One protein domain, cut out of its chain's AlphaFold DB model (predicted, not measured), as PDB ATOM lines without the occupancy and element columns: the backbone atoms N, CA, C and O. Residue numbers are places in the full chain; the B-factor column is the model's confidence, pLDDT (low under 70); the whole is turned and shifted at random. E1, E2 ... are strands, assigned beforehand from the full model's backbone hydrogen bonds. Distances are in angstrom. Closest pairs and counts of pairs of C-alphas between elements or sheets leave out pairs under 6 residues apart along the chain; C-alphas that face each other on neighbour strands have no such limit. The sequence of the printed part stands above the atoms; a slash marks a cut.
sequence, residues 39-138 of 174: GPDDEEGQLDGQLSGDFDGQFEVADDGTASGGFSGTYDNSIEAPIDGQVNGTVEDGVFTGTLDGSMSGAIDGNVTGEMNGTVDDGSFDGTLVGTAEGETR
ATOM      1  N   GLY A  39     -39.350  13.696   4.306       57.19
ATOM      2  CA  GLY A  39     -39.219  12.250   4.462       57.19
ATOM      3  C   GLY A  39     -39.381  11.473   3.147       57.19
ATOM      4  O   GLY A  39     -40.497  11.211   2.697       57.19
ATOM      5  N   PRO A  40     -38.264  11.053   2.524       44.75
ATOM      6  CA  PRO A  40     -38.210   9.749   1.859       44.75
ATOM      7  C   PRO A  40     -36.957   8.932   2.236       44.75
ATOM      8  O   PRO A  40     -36.810   7.818   1.746       44.75
ATOM      9  N   ASP A  41     -36.088   9.458   3.111       47.22
ATOM     10  CA  ASP A  41     -34.760   8.902   3.427       47.22
ATOM     11  C   ASP A  41     -34.467   8.868   4.951       47.22
ATOM     12  O   ASP A  41     -33.446   9.375   5.404       47.22
ATOM     13  N   ASP A  42     -35.351   8.259   5.756       48.78
ATOM     14  CA  ASP A  42     -35.135   7.967   7.196       48.78
ATOM     15  C   ASP A  42     -34.937   9.180   8.145       48.78
ATOM     16  O   ASP A  42     -34.569   8.999   9.307       48.78
ATOM     17  N   GLU A  43     -35.211  10.412   7.707       54.72
ATOM     18  CA  GLU A  43     -35.161  11.602   8.569       54.72
ATOM     19  C   GLU A  43     -36.560  12.205   8.734       54.72
ATOM     20  O   GLU A  43     -36.994  13.064   7.968       54.72
ATOM     21  N   GLU A  44     -37.281  11.724   9.750       61.00
ATOM     22  CA  GLU A  44     -38.445  12.412  10.308       61.00
ATOM     23  C   GLU A  44     -38.088  13.890  10.565       61.00
ATOM     24  O   GLU A  44     -37.082  14.197  11.218       61.00
ATOM     25  N   GLY A  45     -38.888  14.820  10.033       70.75
ATOM     26  CA  GLY A  45     -38.626  16.250  10.168       70.75
ATOM     27  C   GLY A  45     -38.797  16.675  11.619       70.75
ATOM     28  O   GLY A  45     -39.918  16.697  12.118       70.75
ATOM     29  N   GLN A  46     -37.701  17.001  12.306       82.38
ATOM     30  CA  GLN A  46     -37.760  17.425  13.705       82.38
ATOM     31  C   GLN A  46     -38.487  18.765  13.827       82.38
ATOM     32  O   GLN A  46     -38.122  19.755  13.189       82.38
ATOM     33  N   LEU A  47     -39.500  18.788  14.683       85.12
ATOM     34  CA  LEU A  47     -40.194  19.982  15.121       85.12
ATOM     35  C   LEU A  47     -39.668  20.369  16.502       85.12
ATOM     36  O   LEU A  47     -39.587  19.533  17.397       85.12
ATOM     37  N   ASP A  48     -39.325  21.638  16.665       90.81
ATOM     38  CA  ASP A  48     -38.956  22.256  17.941       90.81
ATOM     39  C   ASP A  48     -39.311  23.735  17.829       90.81
ATOM     40  O   ASP A  48     -38.575  24.516  17.228       90.81
ATOM     41  N   GLY A  49     -40.499  24.116  18.282       92.12
ATOM     42  CA  GLY A  49     -41.038  25.442  17.999       92.12
ATOM     43  C   GLY A  49     -42.110  25.886  18.971       92.12
ATOM     44  O   GLY A  49     -42.494  25.159  19.889       92.12
ATOM     45  N   GLN A  50     -42.579  27.114  18.766       95.12
ATOM     46  CA  GLN A  50     -43.727  27.635  19.496       95.12
ATOM     47  C   GLN A  50     -45.006  27.040  18.913       95.12
ATOM     48  O   GLN A  50     -45.111  26.823  17.707       95.12
ATOM     49  N   LEU A  51     -45.976  26.782  19.778       93.94
ATOM     50  CA  LEU A  51     -47.296  26.307  19.413       93.94
ATOM     51  C   LEU A  51     -48.324  27.139  20.172       93.94
ATOM     52  O   LEU A  51     -48.311  27.176  21.401       93.94
ATOM     53  N   SER A  52     -49.226  27.780  19.437       94.94
ATOM     54  CA  SER A  52     -50.359  28.506  20.009       94.94
ATOM     55  C   SER A  52     -51.640  28.107  19.300       94.94
ATOM     56  O   SER A  52     -51.645  27.918  18.085       94.94
ATOM     57  N   GLY A  53     -52.724  27.946  20.039       94.50
ATOM     58  CA  GLY A  53     -53.993  27.520  19.472       94.50
ATOM     59  C   GLY A  53     -55.068  27.393  20.526       94.50
ATOM     60  O   GLY A  53     -54.880  27.779  21.676       94.50
ATOM     61  N   ASP A  54     -56.187  26.816  20.129       93.25
ATOM     62  CA  ASP A  54     -57.332  26.619  20.993       93.25
ATOM     63  C   ASP A  54     -57.690  25.136  21.022       93.25
ATOM     64  O   ASP A  54     -57.663  24.434  20.002       93.25
ATOM     65  N   PHE A  55     -58.039  24.650  22.208       90.00
ATOM     66  CA  PHE A  55     -58.690  23.357  22.319       90.00
ATOM     67  C   PHE A  55     -60.148  23.499  21.898       90.00
ATOM     68  O   PHE A  55     -60.865  24.393  22.359       90.00
ATOM     69  N   ASP A  56     -60.604  22.611  21.024       79.75
ATOM     70  CA  ASP A  56     -61.978  22.620  20.551       79.75
ATOM     71  C   ASP A  56     -62.856  21.624  21.320       79.75
ATOM     72  O   ASP A  56     -62.425  20.577  21.803       79.75
ATOM     73  N   GLY A  57     -64.136  21.984  21.462       70.00
ATOM     74  CA  GLY A  57     -65.199  21.096  21.939       70.00
ATOM     75  C   GLY A  57     -64.874  20.276  23.197       70.00
ATOM     76  O   GLY A  57     -65.073  20.745  24.313       70.00
ATOM     77  N   GLN A  58     -64.481  19.014  22.984       60.19
ATOM     78  CA  GLN A  58     -64.345  17.914  23.953       60.19
ATOM     79  C   GLN A  58     -63.080  17.982  24.819       60.19
ATOM     80  O   GLN A  58     -62.625  16.939  25.279       60.19
ATOM     81  N   PHE A  59     -62.495  19.162  25.037       78.44
ATOM     82  CA  PHE A  59     -61.393  19.288  25.986       78.44
ATOM     83  C   PHE A  59     -61.897  19.028  27.408       78.44
ATOM     84  O   PHE A  59     -62.438  19.905  28.084       78.44
ATOM     85  N   GLU A  60     -61.779  17.776  27.829       81.94
ATOM     86  CA  GLU A  60     -62.247  17.285  29.114       81.94
ATOM     87  C   GLU A  60     -61.046  17.122  30.034       81.94
ATOM     88  O   GLU A  60     -60.141  16.349  29.733       81.94
ATOM     89  N   VAL A  61     -61.060  17.842  31.157       84.75
ATOM     90  CA  VAL A  61     -60.101  17.657  32.250       84.75
ATOM     91  C   VAL A  61     -60.794  16.859  33.349       84.75
ATOM     92  O   VAL A  61     -61.774  17.321  33.937       84.75
ATOM     93  N   ALA A  62     -60.315  15.648  33.604       87.00
ATOM     94  CA  ALA A  62     -60.814  14.798  34.672       87.00
ATOM     95  C   ALA A  62     -60.303  15.261  36.046       87.00
ATOM     96  O   ALA A  62     -59.304  15.971  36.164       87.00
ATOM     97  N   ASP A  63     -60.972  14.808  37.112       85.19
ATOM     98  CA  ASP A  63     -60.627  15.155  38.500       85.19
ATOM     99  C   ASP A  63     -59.200  14.726  38.907       85.19
ATOM    100  O   ASP A  63     -58.658  15.228  39.890       85.19
ATOM    101  N   ASP A  64     -58.600  13.780  38.177       86.69
ATOM    102  CA  ASP A  64     -57.224  13.311  38.375       86.69
ATOM    103  C   ASP A  64     -56.179  14.109  37.574       86.69
ATOM    104  O   ASP A  64     -55.000  13.756  37.591       86.69
ATOM    105  N   GLY A  65     -56.600  15.181  36.898       85.56
ATOM    106  CA  GLY A  65     -55.746  16.060  36.109       85.56
ATOM    107  C   GLY A  65     -55.502  15.577  34.683       85.56
ATOM    108  O   GLY A  65     -54.851  16.292  33.927       85.56
ATOM    109  N   THR A  66     -56.010  14.409  34.277       90.88
ATOM    110  CA  THR A  66     -55.901  13.956  32.881       90.88
ATOM    111  C   THR A  66     -56.755  14.818  31.954       90.88
ATOM    112  O   THR A  66     -57.867  15.200  32.308       90.88
ATOM    113  N   ALA A  67     -56.228  15.148  30.776       90.38
ATOM    114  CA  ALA A  67     -56.879  16.005  29.795       90.38
ATOM    115  C   ALA A  67     -56.778  15.418  28.384       90.38
ATOM    116  O   ALA A  67     -55.707  14.972  27.969       90.38
ATOM    117  N   SER A  68     -57.873  15.448  27.629       91.56
ATOM    118  CA  SER A  68     -57.896  15.039  26.219       91.56
ATOM    119  C   SER A  68     -58.882  15.879  25.424       91.56
ATOM    120  O   SER A  68     -59.903  16.274  25.979       91.56
ATOM    121  N   GLY A  69     -58.616  16.115  24.142       92.38
ATOM    122  CA  GLY A  69     -59.514  16.868  23.266       92.38
ATOM    123  C   GLY A  69     -58.925  17.111  21.881       92.38
ATOM    124  O   GLY A  69     -57.788  16.724  21.605       92.38
ATOM    125  N   GLY A  70     -59.696  17.763  21.014       93.38
ATOM    126  CA  GLY A  70     -59.161  18.279  19.762       93.38
ATOM    127  C   GLY A  70     -58.417  19.593  19.988       93.38
ATOM    128  O   GLY A  70     -58.683  20.338  20.933       93.38
ATOM    129  N   PHE A  71     -57.436  19.849  19.136       94.44
ATOM    130  CA  PHE A  71     -56.604  21.041  19.157       94.44
ATOM    131  C   PHE A  71     -56.481  21.589  17.742       94.44
ATOM    132  O   PHE A  71     -56.213  20.828  16.809       94.44
ATOM    133  N   SER A  72     -56.638  22.902  17.607       94.75
ATOM    134  CA  SER A  72     -56.383  23.641  16.375       94.75
ATOM    135  C   SER A  72     -55.486  24.826  16.696       94.75
ATOM    136  O   SER A  72     -55.799  25.636  17.570       94.75
ATOM    137  N   GLY A  73     -54.353  24.935  16.012       93.94
ATOM    138  CA  GLY A  73     -53.361  25.952  16.321       93.94
ATOM    139  C   GLY A  73     -52.391  26.232  15.190       93.94
ATOM    140  O   GLY A  73     -52.521  25.745  14.071       93.94
ATOM    141  N   THR A  74     -51.407  27.065  15.493       93.25
ATOM    142  CA  THR A  74     -50.309  27.440  14.610       93.25
ATOM    143  C   THR A  74     -48.994  27.087  15.282       93.25
ATOM    144  O   THR A  74     -48.725  27.505  16.410       93.25
ATOM    145  N   TYR A  75     -48.178  26.322  14.569       92.06
ATOM    146  CA  TYR A  75     -46.781  26.097  14.897       92.06
ATOM    147  C   TYR A  75     -45.913  27.163  14.236       92.06
ATOM    148  O   TYR A  75     -46.111  27.463  13.058       92.06
ATOM    149  N   ASP A  76     -44.938  27.691  14.972       89.12
ATOM    150  CA  ASP A  76     -43.926  28.618  14.468       89.12
ATOM    151  C   ASP A  76     -42.516  28.131  14.832       89.12
ATOM    152  O   ASP A  76     -42.114  28.075  16.002       89.12
ATOM    153  N   ASN A  77     -41.751  27.809  13.790       80.69
ATOM    154  CA  ASN A  77     -40.296  27.731  13.839       80.69
ATOM    155  C   ASN A  77     -39.720  28.129  12.477       80.69
ATOM    156  O   ASN A  77     -39.451  27.284  11.622       80.69
ATOM    157  N   SER A  78     -39.548  29.433  12.252       78.94
ATOM    158  CA  SER A  78     -39.088  30.025  10.977       78.94
ATOM    159  C   SER A  78     -40.075  29.886   9.808       78.94
ATOM    160  O   SER A  78     -39.962  30.616   8.821       78.94
ATOM    161  N   ILE A  79     -41.036  28.972   9.924       75.00
ATOM    162  CA  ILE A  79     -42.204  28.791   9.071       75.00
ATOM    163  C   ILE A  79     -43.409  28.680  10.007       75.00
ATOM    164  O   ILE A  79     -43.384  27.883  10.944       75.00
ATOM    165  N   GLU A  80     -44.448  29.464   9.727       86.69
ATOM    166  CA  GLU A  80     -45.752  29.330  10.374       86.69
ATOM    167  C   GLU A  80     -46.585  28.285   9.625       86.69
ATOM    168  O   GLU A  80     -46.735  28.367   8.399       86.69
ATOM    169  N   ALA A  81     -47.138  27.313  10.348       88.38
ATOM    170  CA  ALA A  81     -47.999  26.292   9.768       88.38
ATOM    171  C   ALA A  81     -49.192  25.969  10.682       88.38
ATOM    172  O   ALA A  81     -48.997  25.756  11.882       88.38
ATOM    173  N   PRO A  82     -50.423  25.909  10.140       91.81
ATOM    174  CA  PRO A  82     -51.568  25.410  10.884       91.81
ATOM    175  C   PRO A  82     -51.386  23.927  11.222       91.81
ATOM    176  O   PRO A  82     -50.951  23.138  10.377       91.81
ATOM    177  N   ILE A  83     -51.752  23.565  12.448       92.56
ATOM    178  CA  ILE A  83     -51.803  22.192  12.940       92.56
ATOM    179  C   ILE A  83     -53.181  21.934  13.538       92.56
ATOM    180  O   ILE A  83     -53.657  22.707  14.367       92.56
ATOM    181  N   ASP A  84     -53.772  20.803  13.167       94.00
ATOM    182  CA  ASP A  84     -55.010  20.289  13.741       94.00
ATOM    183  C   ASP A  84     -54.795  18.847  14.202       94.00
ATOM    184  O   ASP A  84     -54.201  18.045  13.475       94.00
ATOM    185  N   GLY A  85     -55.281  18.479  15.384       94.25
ATOM    186  CA  GLY A  85     -55.047  17.137  15.911       94.25
ATOM    187  C   GLY A  85     -55.799  16.801  17.187       94.25
ATOM    188  O   GLY A  85     -56.647  17.552  17.663       94.25
ATOM    189  N   GLN A  86     -55.488  15.629  17.725       94.06
ATOM    190  CA  GLN A  86     -55.932  15.171  19.032       94.06
ATOM    191  C   GLN A  86     -54.800  15.310  20.038       94.06
ATOM    192  O   GLN A  86     -53.647  14.980  19.756       94.06
ATOM    193  N   VAL A  87     -55.154  15.759  21.234       93.81
ATOM    194  CA  VAL A  87     -54.222  15.935  22.338       93.81
ATOM    195  C   VAL A  87     -54.600  15.034  23.498       93.81
ATOM    196  O   VAL A  87     -55.777  14.801  23.768       93.81
ATOM    197  N   ASN A  88     -53.591  14.528  24.198       94.06
ATOM    198  CA  ASN A  88     -53.754  13.789  25.447       94.06
ATOM    199  C   ASN A  88     -52.640  14.196  26.406       94.06
ATOM    200  O   ASN A  88     -51.480  14.239  26.010       94.06
ATOM    201  N   GLY A  89     -52.961  14.477  27.660       94.12
ATOM    202  CA  GLY A  89     -51.976  14.962  28.614       94.12
ATOM    203  C   GLY A  89     -52.524  15.126  30.017       94.12
ATOM    204  O   GLY A  89     -53.518  14.507  30.400       94.12
ATOM    205  N   THR A  90     -51.855  15.972  30.781       93.56
ATOM    206  CA  THR A  90     -52.238  16.352  32.135       93.56
ATOM    207  C   THR A  90     -52.228  17.864  32.280       93.56
ATOM    208  O   THR A  90     -51.359  18.529  31.714       93.56
ATOM    209  N   VAL A  91     -53.166  18.395  33.064       91.38
ATOM    210  CA  VAL A  91     -53.217  19.806  33.452       91.38
ATOM    211  C   VAL A  91     -53.003  19.923  34.956       91.38
ATOM    212  O   VAL A  91     -53.816  19.442  35.744       91.38
ATOM    213  N   GLU A  92     -51.940  20.616  35.356       90.44
ATOM    214  CA  GLU A  92     -51.646  20.942  36.754       90.44
ATOM    215  C   GLU A  92     -51.398  22.450  36.882       90.44
ATOM    216  O   GLU A  92     -50.568  23.013  36.173       90.44
ATOM    217  N   ASP A  93     -52.146  23.128  37.761       88.25
ATOM    218  CA  ASP A  93     -52.019  24.572  38.025       88.25
ATOM    219  C   ASP A  93     -52.030  25.468  36.759       88.25
ATOM    220  O   ASP A  93     -51.358  26.499  36.697       88.25
ATOM    221  N   GLY A  94     -52.815  25.088  35.742       87.00
ATOM    222  CA  GLY A  94     -52.932  25.822  34.472       87.00
ATOM    223  C   GLY A  94     -51.809  25.540  33.468       87.00
ATOM    224  O   GLY A  94     -51.753  26.177  32.419       87.00
ATOM    225  N   VAL A  95     -50.924  24.588  33.762       92.94
ATOM    226  CA  VAL A  95     -49.890  24.103  32.844       92.94
ATOM    227  C   VAL A  95     -50.343  22.781  32.241       92.94
ATOM    228  O   VAL A  95     -50.679  21.852  32.974       92.94
ATOM    229  N   PHE A  96     -50.347  22.693  30.914       94.12
ATOM    230  CA  PHE A  96     -50.583  21.461  30.172       94.12
ATOM    231  C   PHE A  96     -49.255  20.839  29.738       94.12
ATOM    232  O   PHE A  96     -48.412  21.508  29.136       94.12
ATOM    233  N   THR A  97     -49.126  19.536  29.971       95.25
ATOM    234  CA  THR A  97     -48.070  18.685  29.416       95.25
ATOM    235  C   THR A  97     -48.723  17.466  28.784       95.25
ATOM    236  O   THR A  97     -49.501  16.774  29.438       95.25
ATOM    237  N   GLY A  98     -48.418  17.175  27.524       95.00
ATOM    238  CA  GLY A  98     -49.053  16.063  26.824       95.00
ATOM    239  C   GLY A  98     -48.472  15.791  25.451       95.00
ATOM    240  O   GLY A  98     -47.417  16.302  25.095       95.00
ATOM    241  N   THR A  99     -49.177  14.981  24.678       95.31
ATOM    242  CA  THR A  99     -48.830  14.617  23.308       95.31
ATOM    243  C   THR A  99     -49.871  15.144  22.333       95.31
ATOM    244  O   THR A  99     -51.065  15.094  22.637       95.31
ATOM    245  N   LEU A 100     -49.421  15.569  21.158       95.44
ATOM    246  CA  LEU A 100     -50.233  15.871  19.984       95.44
ATOM    247  C   LEU A 100     -50.048  14.766  18.945       95.44
ATOM    248  O   LEU A 100     -48.916  14.368  18.675       95.44
ATOM    249  N   ASP A 101     -51.149  14.312  18.358       95.50
ATOM    250  CA  ASP A 101     -51.181  13.493  17.144       95.50
ATOM    251  C   ASP A 101     -52.167  14.144  16.170       95.50
ATOM    252  O   ASP A 101     -53.353  14.308  16.477       95.50
ATOM    253  N   GLY A 102     -51.669  14.602  15.027       94.12
ATOM    254  CA  GLY A 102     -52.443  15.435  14.125       94.12
ATOM    255  C   GLY A 102     -51.845  15.567  12.739       94.12
ATOM    256  O   GLY A 102     -51.047  14.756  12.275       94.12
ATOM    257  N   SER A 103     -52.263  16.626  12.064       91.12
ATOM    258  CA  SER A 103     -51.842  16.962  10.715       91.12
ATOM    259  C   SER A 103     -51.467  18.430  10.612       91.12
ATOM    260  O   SER A 103     -52.078  19.283  11.252       91.12
ATOM    261  N   MET A 104     -50.480  18.708   9.772       89.31
ATOM    262  CA  MET A 104     -50.049  20.043   9.385       89.31
ATOM    263  C   MET A 104     -50.378  20.261   7.913       89.31
ATOM    264  O   MET A 104     -50.307  19.327   7.110       89.31
ATOM    265  N   SER A 105     -50.724  21.496   7.550       84.06
ATOM    266  CA  SER A 105     -50.894  21.873   6.145       84.06
ATOM    267  C   SER A 105     -50.146  23.152   5.779       84.06
ATOM    268  O   SER A 105     -49.914  24.015   6.622       84.06
ATOM    269  N   GLY A 106     -49.772  23.305   4.505       76.56
ATOM    270  CA  GLY A 106     -49.165  24.524   3.967       76.56
ATOM    271  C   GLY A 106     -47.896  24.283   3.153       76.56
ATOM    272  O   GLY A 106     -47.961  23.864   1.993       76.56
ATOM    273  N   ALA A 107     -46.748  24.668   3.722       66.56
ATOM    274  CA  ALA A 107     -45.433  24.405   3.129       66.56
ATOM    275  C   ALA A 107     -45.078  22.911   3.195       66.56
ATOM    276  O   ALA A 107     -44.427  22.393   2.287       66.56
ATOM    277  N   ILE A 108     -45.558  22.248   4.247       69.75
ATOM    278  CA  ILE A 108     -45.490  20.813   4.484       69.75
ATOM    279  C   ILE A 108     -46.937  20.367   4.700       69.75
ATOM    280  O   ILE A 108     -47.598  20.878   5.603       69.75
ATOM    281  N   ASP A 109     -47.437  19.472   3.851       80.62
ATOM    282  CA  ASP A 109     -48.727  18.809   4.055       80.62
ATOM    283  C   ASP A 109     -48.437  17.396   4.587       80.62
ATOM    284  O   ASP A 109     -47.817  16.591   3.885       80.62
ATOM    285  N   GLY A 110     -48.821  17.093   5.833       83.75
ATOM    286  CA  GLY A 110     -48.332  15.886   6.509       83.75
ATOM    287  C   GLY A 110     -48.941  15.565   7.874       83.75
ATOM    288  O   GLY A 110     -49.769  16.312   8.391       83.75
ATOM    289  N   ASN A 111     -48.508  14.443   8.454       88.62
ATOM    290  CA  ASN A 111     -48.822  14.050   9.828       88.62
ATOM    291  C   ASN A 111     -47.800  14.659  10.793       88.62
ATOM    292  O   ASN A 111     -46.628  14.814  10.445       88.62
ATOM    293  N   VAL A 112     -48.240  14.969  12.008       90.75
ATOM    294  CA  VAL A 112     -47.408  15.515  13.080       90.75
ATOM    295  C   VAL A 112     -47.656  14.737  14.361       90.75
ATOM    296  O   VAL A 112     -48.804  14.555  14.760       90.75
ATOM    297  N   THR A 113     -46.580  14.352  15.041       92.75
ATOM    298  CA  THR A 113     -46.644  13.837  16.411       92.75
ATOM    299  C   THR A 113     -45.638  14.563  17.292       92.75
ATOM    300  O   THR A 113     -44.583  14.962  16.812       92.75
ATOM    301  N   GLY A 114     -45.929  14.778  18.573       94.31
ATOM    302  CA  GLY A 114     -44.965  15.449  19.447       94.31
ATOM    303  C   GLY A 114     -45.440  15.678  20.869       94.31
ATOM    304  O   GLY A 114     -46.616  15.515  21.179       94.31
ATOM    305  N   GLU A 115     -44.512  16.076  21.729       96.06
ATOM    306  CA  GLU A 115     -44.789  16.529  23.085       96.06
ATOM    307  C   GLU A 115     -45.095  18.028  23.090       96.06
ATOM    308  O   GLU A 115     -44.365  18.840  22.518       96.06
ATOM    309  N   MET A 116     -46.170  18.396  23.779       95.44
ATOM    310  CA  MET A 116     -46.584  19.769  24.013       95.44
ATOM    311  C   MET A 116     -46.391  20.128  25.481       95.44
ATOM    312  O   MET A 116     -46.756  19.357  26.371       95.44
ATOM    313  N   ASN A 117     -45.876  21.328  25.733       96.25
ATOM    314  CA  ASN A 117     -45.770  21.905  27.070       96.25
ATOM    315  C   ASN A 117     -46.128  23.384  27.010       96.25
ATOM    316  O   ASN A 117     -45.534  24.116  26.221       96.25
ATOM    317  N   GLY A 118     -47.067  23.836  27.835       95.44
ATOM    318  CA  GLY A 118     -47.532  25.219  27.776       95.44
ATOM    319  C   GLY A 118     -48.547  25.570  28.845       95.44
ATOM    320  O   GLY A 118     -48.892  24.756  29.699       95.44
ATOM    321  N   THR A 119     -49.018  26.805  28.806       93.94
ATOM    322  CA  THR A 119     -50.086  27.289  29.680       93.94
ATOM    323  C   THR A 119     -51.430  27.187  28.983       93.94
ATOM    324  O   THR A 119     -51.518  27.451  27.785       93.94
ATOM    325  N   VAL A 120     -52.467  26.844  29.746       90.19
ATOM    326  CA  VAL A 120     -53.855  26.825  29.283       90.19
ATOM    327  C   VAL A 120     -54.655  27.868  30.047       90.19
ATOM    328  O   VAL A 120     -54.732  27.807  31.276       90.19
ATOM    329  N   ASP A 121     -55.266  28.800  29.323       88.69
ATOM    330  CA  ASP A 121     -56.152  29.826  29.875       88.69
ATOM    331  C   ASP A 121     -57.428  29.923  29.030       88.69
ATOM    332  O   ASP A 121     -57.372  30.154  27.826       88.69
ATOM    333  N   ASP A 122     -58.578  29.687  29.663       85.81
ATOM    334  CA  ASP A 122     -59.913  29.695  29.034       85.81
ATOM    335  C   ASP A 122     -60.018  28.876  27.723       85.81
ATOM    336  O   ASP A 122     -60.715  29.252  26.783       85.81
ATOM    337  N   GLY A 123     -59.310  27.741  27.654       85.31
ATOM    338  CA  GLY A 123     -59.285  26.850  26.485       85.31
ATOM    339  C   GLY A 123     -58.248  27.216  25.417       85.31
ATOM    340  O   GLY A 123     -58.039  26.428  24.497       85.31
ATOM    341  N   SER A 124     -57.559  28.346  25.568       90.69
ATOM    342  CA  SER A 124     -56.431  28.725  24.721       90.69
ATOM    343  C   SER A 124     -55.127  28.149  25.268       90.69
ATOM    344  O   SER A 124     -54.922  28.106  26.483       90.69
ATOM    345  N   PHE A 125     -54.248  27.707  24.378       94.31
ATOM    346  CA  PHE A 125     -52.935  27.150  24.672       94.31
ATOM    347  C   PHE A 125     -51.837  28.037  24.083       94.31
ATOM    348  O   PHE A 125     -51.899  28.454  22.924       94.31
ATOM    349  N   ASP A 126     -50.799  28.266  24.879       96.00
ATOM    350  CA  ASP A 126     -49.550  28.897  24.452       96.00
ATOM    351  C   ASP A 126     -48.376  28.116  25.050       96.00
ATOM    352  O   ASP A 126     -48.306  27.906  26.269       96.00
ATOM    353  N   GLY A 127     -47.479  27.632  24.197       96.06
ATOM    354  CA  GLY A 127     -46.374  26.796  24.623       96.06
ATOM    355  C   GLY A 127     -45.448  26.360  23.501       96.06
ATOM    356  O   GLY A 127     -45.273  27.025  22.483       96.06
ATOM    357  N   THR A 128     -44.816  25.213  23.713       95.31
ATOM    358  CA  THR A 128     -43.854  24.616  22.789       95.31
ATOM    359  C   THR A 128     -44.323  23.255  22.321       95.31
ATOM    360  O   THR A 128     -44.891  22.500  23.115       95.31
ATOM    361  N   LEU A 129     -43.988  22.919  21.079       94.12
ATOM    362  CA  LEU A 129     -44.096  21.575  20.533       94.12
ATOM    363  C   LEU A 129     -42.707  21.067  20.141       94.12
ATOM    364  O   LEU A 129     -41.999  21.726  19.378       94.12
ATOM    365  N   VAL A 130     -42.354  19.885  20.647       93.12
ATOM    366  CA  VAL A 130     -41.165  19.127  20.241       93.12
ATOM    367  C   VAL A 130     -41.623  17.784  19.699       93.12
ATOM    368  O   VAL A 130     -42.250  17.007  20.413       93.12
ATOM    369  N   GLY A 131     -41.341  17.500  18.435       90.38
ATOM    370  CA  GLY A 131     -41.943  16.356  17.766       90.38
ATOM    371  C   GLY A 131     -41.355  16.054  16.405       90.38
ATOM    372  O   GLY A 131     -40.252  16.486  16.073       90.38
ATOM    373  N   THR A 132     -42.112  15.309  15.617       86.69
ATOM    374  CA  THR A 132     -41.770  14.960  14.248       86.69
ATOM    375  C   THR A 132     -42.929  15.223  13.299       86.69
ATOM    376  O   THR A 132     -44.102  15.097  13.659       86.69
ATOM    377  N   ALA A 133     -42.580  15.631  12.081       83.94
ATOM    378  CA  ALA A 133     -43.491  15.776  10.959       83.94
ATOM    379  C   ALA A 133     -43.047  14.891   9.795       83.94
ATOM    380  O   ALA A 133     -41.866  14.863   9.433       83.94
ATOM    381  N   GLU A 134     -44.016  14.237   9.165       78.00
ATOM    382  CA  GLU A 134     -43.843  13.483   7.924       78.00
ATOM    383  C   GLU A 134     -44.839  14.000   6.890       78.00
ATOM    384  O   GLU A 134     -46.043  14.029   7.154       78.00
ATOM    385  N   GLY A 135     -44.374  14.400   5.708       73.19
ATOM    386  CA  GLY A 135     -45.264  14.988   4.710       73.19
ATOM    387  C   GLY A 135     -44.636  15.225   3.346       73.19
ATOM    388  O   GLY A 135     -43.457  14.976   3.111       73.19
ATOM    389  N   GLU A 136     -45.429  15.746   2.421       63.72
ATOM    390  CA  GLU A 136     -44.947  16.175   1.110       63.72
ATOM    391  C   GLU A 136     -44.845  17.703   1.093       63.72
ATOM    392  O   GLU A 136     -45.783  18.403   1.488       63.72
ATOM    393  N   THR A 137     -43.719  18.258   0.631       61.28
ATOM    394  CA  THR A 137     -43.721  19.677   0.256       61.28
ATOM    395  C   THR A 137     -44.397  19.847  -1.102       61.28
ATOM    396  O   THR A 137     -44.399  18.955  -1.959       61.28
ATOM    397  N   ARG A 138     -44.972  21.029  -1.334       59.03
ATOM    398  CA  ARG A 138     -45.512  21.387  -2.651       59.03
ATOM    399  C   ARG A 138     -44.428  21.264  -3.722       59.03
ATOM    400  O   ARG A 138     -43.343  21.807  -3.552       59.03
TER     401      ARG A 138
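What this domain is: This is residues 39 to 138 of the 174 residues of an uncharacterized protein of Halovenus aranensis (UniProt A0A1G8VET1). The domain is a closed barrel of six strands, E1 to E6, that wind slantwise round a long, narrow tube; each strand follows its neighbour in chain order, and E6 closes the ring against E1. The first printed residues, 39 to 44, are a short tail before E1. The printed part has 100 residues with six named strands and no named helix: all strand, all antiparallel, compact with a radius of gyration of the C-alphas of 13.3 A, and spans of 44 by 22 by 20 A.

Where its parts are: E1, residues 45 to 61, starts with C-alpha 45 at (-38.626, 16.250, 10.168) and is 30.8 A long. E2 is residues 66 to 76, 26.4 A; E3 residues 80 to 92, 28.3 A; E4 residues 95 to 104, 23.8 A; E5 residues 108 to 121, 29.0 A. E6, residues 124 to 137, 29.0 A, ends with C-alpha 137 at (-43.721, 19.677, 0.256). Each strand bends, for instance E1 by 100 degrees at residue 57.

How they stand to each other: The six strands form a meander, each the antiparallel neighbour of the one before. In the hairpin of E1 and E2, N 54 and O 72 are 2.8 A apart, within hydrogen-bond range. The same holds in the hairpins of E2 and E3 for N 71 and O 85, 2.8 A; of E3 and E4 for N 86 and O 101, 2.8 A; of E4 and E5 for N 100 and O 114, 2.8 A; and of E5 and E6 for N 115 and O 130, 2.8 A. E6 and E1 are antiparallel at 124 degrees between directions, with N 51 and O 127 at 2.8 A. E1 and E4, E2 and E5, and E3 and E6 are apart.

The domain as a whole: The C-alphas of Asp 63 and Arg 138 are the two farthest apart, 44.3 A. The printed part has no cut, and the five links are tight. Confidence is under 70 at residues 39 to 44, 58, 107 to 108 and 136 to 138.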